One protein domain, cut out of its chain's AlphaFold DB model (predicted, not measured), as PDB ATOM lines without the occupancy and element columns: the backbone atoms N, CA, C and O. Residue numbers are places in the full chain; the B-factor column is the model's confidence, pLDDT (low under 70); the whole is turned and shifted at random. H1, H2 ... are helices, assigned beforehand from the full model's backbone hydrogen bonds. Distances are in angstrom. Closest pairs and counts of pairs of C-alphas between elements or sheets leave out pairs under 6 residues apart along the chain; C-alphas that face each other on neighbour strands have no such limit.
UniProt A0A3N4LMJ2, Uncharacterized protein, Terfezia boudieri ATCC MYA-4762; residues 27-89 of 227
ATOM      1  N   ASP A  27     -48.293 -30.154  -4.657       79.75
ATOM      2  CA  ASP A  27     -47.049 -29.389  -4.767       79.75
ATOM      3  C   ASP A  27     -46.513 -28.868  -3.421       79.75
ATOM      4  O   ASP A  27     -45.316 -28.974  -3.154       79.75
ATOM      5  N   ASP A  28     -47.374 -28.344  -2.542       82.00
ATOM      6  CA  ASP A  28     -46.957 -27.804  -1.240       82.00
ATOM      7  C   ASP A  28     -46.475 -28.936  -0.319       82.00
ATOM      8  O   ASP A  28     -45.455 -28.823   0.373       82.00
ATOM      9  N   SER A  29     -47.192 -30.064  -0.344       82.19
ATOM     10  CA  SER A  29     -46.833 -31.256   0.425       82.19
ATOM     11  C   SER A  29     -45.535 -31.884  -0.091       82.19
ATOM     12  O   SER A  29     -44.654 -32.248   0.693       82.19
ATOM     13  N   PHE A  30     -45.375 -31.923  -1.413       85.31
ATOM     14  CA  PHE A  30     -44.195 -32.433  -2.080       85.31
ATOM     15  C   PHE A  30     -42.968 -31.570  -1.789       85.31
ATOM     16  O   PHE A  30     -41.920 -32.099  -1.418       85.31
ATOM     17  N   GLN A  31     -43.088 -30.244  -1.872       87.19
ATOM     18  CA  GLN A  31     -41.989 -29.337  -1.549       87.19
ATOM     19  C   GLN A  31     -41.550 -29.453  -0.087       87.19
ATOM     20  O   GLN A  31     -40.351 -29.383   0.195       87.19
ATOM     21  N   ALA A  32     -42.481 -29.665   0.847       84.88
ATOM     22  CA  ALA A  32     -42.144 -29.907   2.249       84.88
ATOM     23  C   ALA A  32     -41.337 -31.209   2.426       84.88
ATOM     24  O   ALA A  32     -40.315 -31.214   3.112       84.88
ATOM     25  N   LEU A  33     -41.747 -32.284   1.749       85.75
ATOM     26  CA  LEU A  33     -41.045 -33.572   1.722       85.75
ATOM     27  C   LEU A  33     -39.662 -33.473   1.057       85.75
ATOM     28  O   LEU A  33     -38.674 -33.968   1.597       85.75
ATOM     29  N   ALA A  34     -39.564 -32.779  -0.075       86.25
ATOM     30  CA  ALA A  34     -38.305 -32.529  -0.770       86.25
ATOM     31  C   ALA A  34     -37.355 -31.627   0.038       86.25
ATOM     32  O   ALA A  34     -36.138 -31.709  -0.110       86.25
ATOM     33  N   ARG A  35     -37.877 -30.748   0.903       87.12
ATOM     34  CA  ARG A  35     -37.080 -29.953   1.854       87.12
ATOM     35  C   ARG A  35     -36.447 -30.784   2.960       87.12
ATOM     36  O   ARG A  35     -35.316 -30.484   3.321       87.12
ATOM     37  N   ASP A  36     -37.132 -31.809   3.453       85.25
ATOM     38  CA  ASP A  36     -36.595 -32.700   4.493       85.25
ATOM     39  C   ASP A  36     -35.671 -33.805   3.937       85.25
ATOM     40  O   ASP A  36     -34.896 -34.419   4.679       85.25
ATOM     41  N   ALA A  37     -35.722 -34.052   2.624       83.69
ATOM     42  CA  ALA A  37     -34.779 -34.932   1.949       83.69
ATOM     43  C   ALA A  37     -33.362 -34.328   1.939       83.69
ATOM     44  O   ALA A  37     -33.172 -33.145   1.653       83.69
ATOM     45  N   ASP A  38     -32.369 -35.169   2.240       85.44
ATOM     46  CA  ASP A  38     -30.955 -34.806   2.178       85.44
ATOM     47  C   ASP A  38     -30.504 -34.659   0.721       85.44
ATOM     48  O   ASP A  38     -30.772 -35.542  -0.101       85.44
ATOM     49  N   ASP A  39     -29.804 -33.568   0.407       84.56
ATOM     50  CA  ASP A  39     -29.379 -33.261  -0.963       84.56
ATOM     51  C   ASP A  39     -28.447 -34.355  -1.523       84.56
ATOM     52  O   ASP A  39     -28.577 -34.726  -2.686       84.56
ATOM     53  N   THR A  40     -27.589 -34.972  -0.700       84.44
ATOM     54  CA  THR A  40     -26.690 -36.066  -1.127       84.44
ATOM     55  C   THR A  40     -27.476 -37.323  -1.489       84.44
ATOM     56  O   THR A  40     -27.196 -37.998  -2.486       84.44
ATOM     57  N   ALA A  41     -28.479 -37.660  -0.676       84.81
ATOM     58  CA  ALA A  41     -29.346 -38.804  -0.935       84.81
ATOM     59  C   ALA A  41     -30.223 -38.574  -2.175       84.81
ATOM     60  O   ALA A  41     -30.435 -39.505  -2.956       84.81
ATOM     61  N   LEU A  42     -30.689 -37.336  -2.370       88.38
ATOM     62  CA  LEU A  42     -31.469 -36.928  -3.531       88.38
ATOM     63  C   LEU A  42     -30.639 -37.000  -4.813       88.38
ATOM     64  O   LEU A  42     -31.083 -37.582  -5.799       88.38
ATOM     65  N   HIS A  43     -29.412 -36.492  -4.761       88.31
ATOM     66  CA  HIS A  43     -28.444 -36.566  -5.842       88.31
ATOM     67  C   HIS A  43     -28.205 -38.011  -6.285       88.31
ATOM     68  O   HIS A  43     -28.350 -38.336  -7.460       88.31
ATOM     69  N   ALA A  44     -27.927 -38.914  -5.338       85.12
ATOM     70  CA  ALA A  44     -27.707 -40.327  -5.632       85.12
ATOM     71  C   ALA A  44     -28.951 -41.016  -6.225       85.12
ATOM     72  O   ALA A  44     -28.824 -41.873  -7.100       85.12
ATOM     73  N   ALA A  45     -30.148 -40.657  -5.751       86.75
ATOM     74  CA  ALA A  45     -31.404 -41.208  -6.251       86.75
ATOM     75  C   ALA A  45     -31.734 -40.699  -7.665       86.75
ATOM     76  O   ALA A  45     -32.142 -41.488  -8.516       86.75
ATOM     77  N   LEU A  46     -31.488 -39.417  -7.947       87.06
ATOM     78  CA  LEU A  46     -31.603 -38.850  -9.293       87.06
ATOM     79  C   LEU A  46     -30.585 -39.480 -10.244       87.06
ATOM     80  O   LEU A  46     -30.942 -39.845 -11.358       87.06
ATOM     81  N   HIS A  47     -29.356 -39.716  -9.783       85.12
ATOM     82  CA  HIS A  47     -28.317 -40.342 -10.600       85.12
ATOM     83  C   HIS A  47     -28.612 -41.797 -10.984       85.12
ATOM     84  O   HIS A  47     -28.094 -42.299 -11.983       85.12
ATOM     85  N   ALA A  48     -29.459 -42.489 -10.217       83.19
ATOM     86  CA  ALA A  48     -29.922 -43.827 -10.577       83.19
ATOM     87  C   ALA A  48     -30.791 -43.817 -11.849       83.19
ATOM     88  O   ALA A  48     -30.888 -44.834 -12.541       83.19
ATOM     89  N   LYS A  49     -31.392 -42.671 -12.191       82.50
ATOM     90  CA  LYS A  49     -32.121 -42.481 -13.441       82.50
ATOM     91  C   LYS A  49     -31.179 -41.958 -14.526       82.50
ATOM     92  O   LYS A  49     -30.596 -40.887 -14.418       82.50
ATOM     93  N   LYS A  50     -31.080 -42.703 -15.631       77.06
ATOM     94  CA  LYS A  50     -30.176 -42.401 -16.762       77.06
ATOM     95  C   LYS A  50     -30.439 -41.048 -17.438       77.06
ATOM     96  O   LYS A  50     -29.562 -40.538 -18.134       77.06
ATOM     97  N   GLU A  51     -31.638 -40.509 -17.258       78.25
ATOM     98  CA  GLU A  51     -32.104 -39.249 -17.843       78.25
ATOM     99  C   GLU A  51     -31.604 -38.024 -17.066       78.25
ATOM    100  O   GLU A  51     -31.398 -36.965 -17.656       78.25
ATOM    101  N   TYR A  52     -31.299 -38.175 -15.773       79.06
ATOM    102  CA  TYR A  52     -30.854 -37.078 -14.915       79.06
ATOM    103  C   TYR A  52     -29.338 -37.110 -14.768       79.06
ATOM    104  O   TYR A  52     -28.774 -37.649 -13.817       79.06
ATOM    105  N   LYS A  53     -28.664 -36.527 -15.760       77.38
ATOM    106  CA  LYS A  53     -27.208 -36.370 -15.745       77.38
ATOM    107  C   LYS A  53     -26.795 -35.122 -14.971       77.38
ATOM    108  O   LYS A  53     -27.451 -34.079 -15.057       77.38
ATOM    109  N   HIS A  54     -25.657 -35.211 -14.283       71.81
ATOM    110  CA  HIS A  54     -25.005 -34.056 -13.673       71.81
ATOM    111  C   HIS A  54     -24.856 -32.906 -14.681       71.81
ATOM    112  O   HIS A  54     -24.357 -33.095 -15.790       71.81
ATOM    113  N   GLY A  55     -25.278 -31.705 -14.281       76.44
ATOM    114  CA  GLY A  55     -25.095 -30.478 -15.057       76.44
ATOM    115  C   GLY A  55     -26.259 -30.066 -15.961       76.44
ATOM    116  O   GLY A  55     -26.194 -28.967 -16.504       76.44
ATOM    117  N   ILE A  56     -27.321 -30.874 -16.101       81.81
ATOM    118  CA  ILE A  56     -28.555 -30.425 -16.783       81.81
ATOM    119  C   ILE A  56     -29.316 -29.430 -15.900       81.81
ATOM    120  O   ILE A  56     -29.805 -28.410 -16.377       81.81
ATOM    121  N   PHE A  57     -29.370 -29.709 -14.597       83.38
ATOM    122  CA  PHE A  57     -29.981 -28.835 -13.606       83.38
ATOM    123  C   PHE A  57     -28.906 -28.246 -12.688       83.38
ATOM    124  O   PHE A  57     -27.961 -28.953 -12.329       83.38
ATOM    125  N   PRO A  58     -29.041 -26.969 -12.282       81.38
ATOM    126  CA  PRO A  58     -28.086 -26.328 -11.380       81.38
ATOM    127  C   PRO A  58     -28.108 -26.947  -9.976       81.38
ATOM    128  O   PRO A  58     -27.081 -26.969  -9.303       81.38
ATOM    129  N   HIS A  59     -29.263 -27.474  -9.553       87.19
ATOM    130  CA  HIS A  59     -29.455 -28.125  -8.259       87.19
ATOM    131  C   HIS A  59     -30.376 -29.341  -8.389       87.19
ATOM    132  O   HIS A  59     -31.337 -29.319  -9.163       87.19
ATOM    133  N   ASP A  60     -30.145 -30.357  -7.557       89.38
ATOM    134  CA  ASP A  60     -30.934 -31.597  -7.531       89.38
ATOM    135  C   ASP A  60     -32.418 -31.347  -7.234       89.38
ATOM    136  O   ASP A  60     -33.296 -32.023  -7.759       89.38
ATOM    137  N   ARG A  61     -32.723 -30.300  -6.464       89.12
ATOM    138  CA  ARG A  61     -34.100 -29.872  -6.175       89.12
ATOM    139  C   ARG A  61     -34.843 -29.384  -7.419       89.12
ATOM    140  O   ARG A  61     -36.017 -29.692  -7.576       89.12
ATOM    141  N   HIS A  62     -34.158 -28.673  -8.316       89.06
ATOM    142  CA  HIS A  62     -34.746 -28.245  -9.588       89.06
ATOM    143  C   HIS A  62     -34.970 -29.431 -10.529       89.06
ATOM    144  O   HIS A  62     -35.983 -29.470 -11.223       89.06
ATOM    145  N   ALA A  63     -34.056 -30.407 -10.526       89.19
ATOM    146  CA  ALA A  63     -34.250 -31.653 -11.263       89.19
ATOM    147  C   ALA A  63     -35.479 -32.402 -10.739       89.19
ATOM    148  O   ALA A  63     -36.325 -32.827 -11.516       89.19
ATOM    149  N   LEU A  64     -35.609 -32.495  -9.417       90.12
ATOM    150  CA  LEU A  64     -36.729 -33.151  -8.763       90.12
ATOM    151  C   LEU A  64     -38.074 -32.462  -9.058       90.12
ATOM    152  O   LEU A  64     -39.071 -33.137  -9.290       90.12
ATOM    153  N   GLU A  65     -38.104 -31.130  -9.086       90.12
ATOM    154  CA  GLU A  65     -39.300 -30.373  -9.467       90.12
ATOM    155  C   GLU A  65     -39.685 -30.619 -10.933       90.12
ATOM    156  O   GLU A  65     -40.862 -30.801 -11.241       90.12
ATOM    157  N   ALA A  66     -38.702 -30.686 -11.837       88.50
ATOM    158  CA  ALA A  66     -38.948 -31.051 -13.230       88.50
ATOM    159  C   ALA A  66     -39.516 -32.477 -13.348       88.50
ATOM    160  O   ALA A  66     -40.512 -32.666 -14.043       88.50
ATOM    161  N   VAL A  67     -38.964 -33.442 -12.593       89.62
ATOM    162  CA  VAL A  67     -39.510 -34.810 -12.507       89.62
ATOM    163  C   VAL A  67     -40.950 -34.774 -12.017       89.62
ATOM    164  O   VAL A  67     -41.789 -35.456 -12.577       89.62
ATOM    165  N   HIS A  68     -41.263 -33.983 -10.990       90.88
ATOM    166  CA  HIS A  68     -42.611 -33.934 -10.424       90.88
ATOM    167  C   HIS A  68     -43.651 -33.429 -11.434       90.88
ATOM    168  O   HIS A  68     -44.754 -33.968 -11.495       90.88
ATOM    169  N   ARG A  69     -43.295 -32.435 -12.259       86.88
ATOM    170  CA  ARG A  69     -44.195 -31.898 -13.296       86.88
ATOM    171  C   ARG A  69     -44.496 -32.904 -14.404       86.88
ATOM    172  O   ARG A  69     -45.596 -32.889 -14.943       86.88
ATOM    173  N   GLU A  70     -43.524 -33.737 -14.762       86.75
ATOM    174  CA  GLU A  70     -43.676 -34.740 -15.823       86.75
ATOM    175  C   GLU A  70     -44.259 -36.054 -15.277       86.75
ATOM    176  O   GLU A  70     -45.159 -36.649 -15.872       86.75
ATOM    177  N   HIS A  71     -43.779 -36.475 -14.107       87.62
ATOM    178  CA  HIS A  71     -44.017 -37.764 -13.465       87.62
ATOM    179  C   HIS A  71     -44.061 -37.638 -11.929       87.62
ATOM    180  O   HIS A  71     -43.141 -38.051 -11.214       87.62
ATOM    181  N   ALA A  72     -45.171 -37.114 -11.402       86.06
ATOM    182  CA  ALA A  72     -45.366 -36.900  -9.964       86.06
ATOM    183  C   ALA A  72     -45.076 -38.155  -9.115       86.06
ATOM    184  O   ALA A  72     -44.322 -38.089  -8.143       86.06
ATOM    185  N   GLU A  73     -45.595 -39.325  -9.507       85.44
ATOM    186  CA  GLU A  73     -45.404 -40.577  -8.758       85.44
ATOM    187  C   GLU A  73     -43.927 -40.971  -8.605       85.44
ATOM    188  O   GLU A  73     -43.501 -41.447  -7.550       85.44
ATOM    189  N   GLU A  74     -43.124 -40.742  -9.640       84.94
ATOM    190  CA  GLU A  74     -41.703 -41.072  -9.624       84.94
ATOM    191  C   GLU A  74     -40.917 -40.123  -8.725       84.94
ATOM    192  O   GLU A  74     -40.040 -40.560  -7.978       84.94
ATOM    193  N   ALA A  75     -41.267 -38.838  -8.742       86.81
ATOM    194  CA  ALA A  75     -40.668 -37.848  -7.862       86.81
ATOM    195  C   ALA A  75     -40.896 -38.211  -6.383       86.81
ATOM    196  O   ALA A  75     -39.961 -38.168  -5.578       86.81
ATOM    197  N   PHE A  76     -42.099 -38.682  -6.030       85.50
ATOM    198  CA  PHE A  76     -42.381 -39.204  -4.690       85.50
ATOM    199  C   PHE A  76     -41.561 -40.457  -4.354       85.50
ATOM    200  O   PHE A  76     -41.061 -40.574  -3.232       85.50
ATOM    201  N   GLN A  77     -41.371 -41.386  -5.297       86.31
ATOM    202  CA  GLN A  77     -40.514 -42.560  -5.076       86.31
ATOM    203  C   GLN A  77     -39.049 -42.173  -4.842       86.31
ATOM    204  O   GLN A  77     -38.405 -42.734  -3.952       86.31
ATOM    205  N   ILE A  78     -38.536 -41.191  -5.588       86.00
ATOM    206  CA  ILE A  78     -37.173 -40.669  -5.433       86.00
ATOM    207  C   ILE A  78     -36.998 -40.089  -4.028       86.00
ATOM    208  O   ILE A  78     -36.107 -40.530  -3.297       86.00
ATOM    209  N   VAL A  79     -37.893 -39.193  -3.598       87.75
ATOM    210  CA  VAL A  79     -37.860 -38.608  -2.246       87.75
ATOM    211  C   VAL A  79     -37.968 -39.685  -1.168       87.75
ATOM    212  O   VAL A  79     -37.203 -39.685  -0.203       87.75
ATOM    213  N   ARG A  80     -38.862 -40.662  -1.346       85.25
ATOM    214  CA  ARG A  80     -39.024 -41.774  -0.403       85.25
ATOM    215  C   ARG A  80     -37.755 -42.614  -0.285       85.25
ATOM    216  O   ARG A  80     -37.354 -42.960   0.822       85.25
ATOM    217  N   SER A  81     -37.106 -42.922  -1.405       80.56
ATOM    218  CA  SER A  81     -35.852 -43.677  -1.411       80.56
ATOM    219  C   SER A  81     -34.713 -42.905  -0.735       80.56
ATOM    220  O   SER A  81     -33.936 -43.496   0.019       80.56
ATOM    221  N   ALA A  82     -34.663 -41.582  -0.923       85.75
ATOM    222  CA  ALA A  82     -33.702 -40.701  -0.269       85.75
ATOM    223  C   ALA A  82     -33.914 -40.661   1.257       85.75
ATOM    224  O   ALA A  82     -32.958 -40.808   2.020       85.75
ATOM    225  N   LEU A  83     -35.169 -40.564   1.711       83.56
ATOM    226  CA  LEU A  83     -35.531 -40.610   3.132       83.56
ATOM    227  C   LEU A  83     -35.168 -41.952   3.784       83.56
ATOM    228  O   LEU A  83     -34.576 -41.971   4.863       83.56
ATOM    229  N   ILE A  84     -35.457 -43.076   3.122       81.62
ATOM    230  CA  ILE A  84     -35.101 -44.413   3.626       81.62
ATOM    231  C   ILE A  84     -33.577 -44.565   3.725       81.62
ATOM    232  O   ILE A  84     -33.065 -45.073   4.721       81.62
ATOM    233  N   ARG A  85     -32.826 -44.088   2.724       78.06
ATOM    234  CA  ARG A  85     -31.355 -44.105   2.759       78.06
ATOM    235  C   ARG A  85     -30.794 -43.286   3.918       78.06
ATOM    236  O   ARG A  85     -29.871 -43.748   4.583       78.06
ATOM    237  N   ARG A  86     -31.378 -42.119   4.204       74.62
ATOM    238  CA  ARG A  86     -31.022 -41.305   5.375       74.62
ATOM    239  C   ARG A  86     -31.252 -42.061   6.684       74.62
ATOM    240  O   ARG A  86     -30.390 -42.021   7.559       74.62
ATOM    241  N   GLN A  87     -32.379 -42.762   6.813       72.69
ATOM    242  CA  GLN A  87     -32.685 -43.568   8.000       72.69
ATOM    243  C   GLN A  87     -31.703 -44.733   8.167       72.69
ATOM    244  O   GLN A  87     -31.199 -44.949   9.265       72.69
ATOM    245  N   ASN A  88     -31.359 -45.423   7.078       68.38
ATOM    246  CA  ASN A  88     -30.415 -46.543   7.112       68.38
ATOM    247  C   ASN A  88     -28.964 -46.110   7.385       68.38
ATOM    248  O   ASN A  88     -28.189 -46.908   7.900       68.38
ATOM    249  N   ASN A  89     -28.601 -44.861   7.075       59.56
ATOM    250  CA  ASN A  89     -27.287 -44.287   7.394       59.56
ATOM    251  C   ASN A  89     -27.256 -43.560   8.760       59.56
ATOM    252  O   ASN A  89     -26.220 -43.041   9.163       59.56
TER     253      ASN A  89
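What this domain is: This is residues 27 to 89 of the 227 residues of an uncharacterized protein of Terfezia boudieri ATCC MYA-4762 (UniProt A0A3N4LMJ2). A small cluster of four helices is built round the longest one, H4: H3 folds back on the beginning of H4 as a helical hairpin, H2 crosses H4 farther along and also meets the start of H3, and H1 runs loosely alongside H4. A long loop, residues 48 to 59, goes round the outside from H2 to H3. The printed part has 63 residues with four named helices, in the order H1, H2, H3, H4, and no named strand; the class is all helix. It is compact, with a radius of gyration of the C-alphas of 10.6 A and spans of 28 by 24 by 18 A.

Where its parts are: H4, residues 72 to 88, measures 24.7 A from its first to its last C-alpha, from (-45.366, -36.900, -9.964) to (-30.415, -46.543, 7.112). H3 is residues 60 to 70, 15.5 A long, and H2 is residues 39 to 47, 12.0 A long. H1, residues 27 to 36, is 14.4 A long and begins at C-alpha 27 at (-47.049, -29.389, -4.767).

How they stand to each other: H4 is the hub, touching the three other helices. H2 and H4 touch, with C-alphas 4.8 A apart at their closest pair, Ala 41 and Ala 82; they run opposite ways at a steep tilt of 53 degrees. H3 and H4 form a helical hairpin and touch, H4 with residues 74 to 76 alone. Their closest C-alphas are those of His 68 and Ala 75, 5.1 A apart, and they run opposite ways at a steep tilt of 36 degrees, only just past shallow. H1 and H4 only just touch, with 3 pairs of C-alphas within 8 A, H4 with residues 76 to 79 alone; the closest C-alphas, of Ala 34 and Val 79, are 6.3 A apart. These two run the same way at a shallow tilt of 22 degrees. H1 and H3 are close but not clearly touching, with the C-alphas of Ala 34 and Arg 61 closest at 7.3 A; they run opposite ways at a shallow tilt of 28 degrees. H1, H3 and H4 form an up and down bundle, each helix running against the one before it. H2 and H3 touch at His 43 and Asp 60, their closest C-alphas, 5.8 A apart, and stand at a steep tilt of 50 degrees, running the same way. H1 and H2 are apart. In H1, H2, H3 and H4, every O i to N i+4 pair is within hydrogen-bond range.

The domain as a whole: The two C-alphas farthest apart are those of Glu 70 and Asn 89, at 30.0 A. The printed part has no cut. The links H1 to H2 and H3 to H4 are tight, while H2 to H3 is a long link of 12 residues. The mean pLDDT of the printed part is 83.7, and residues 88 to 89 are under 70.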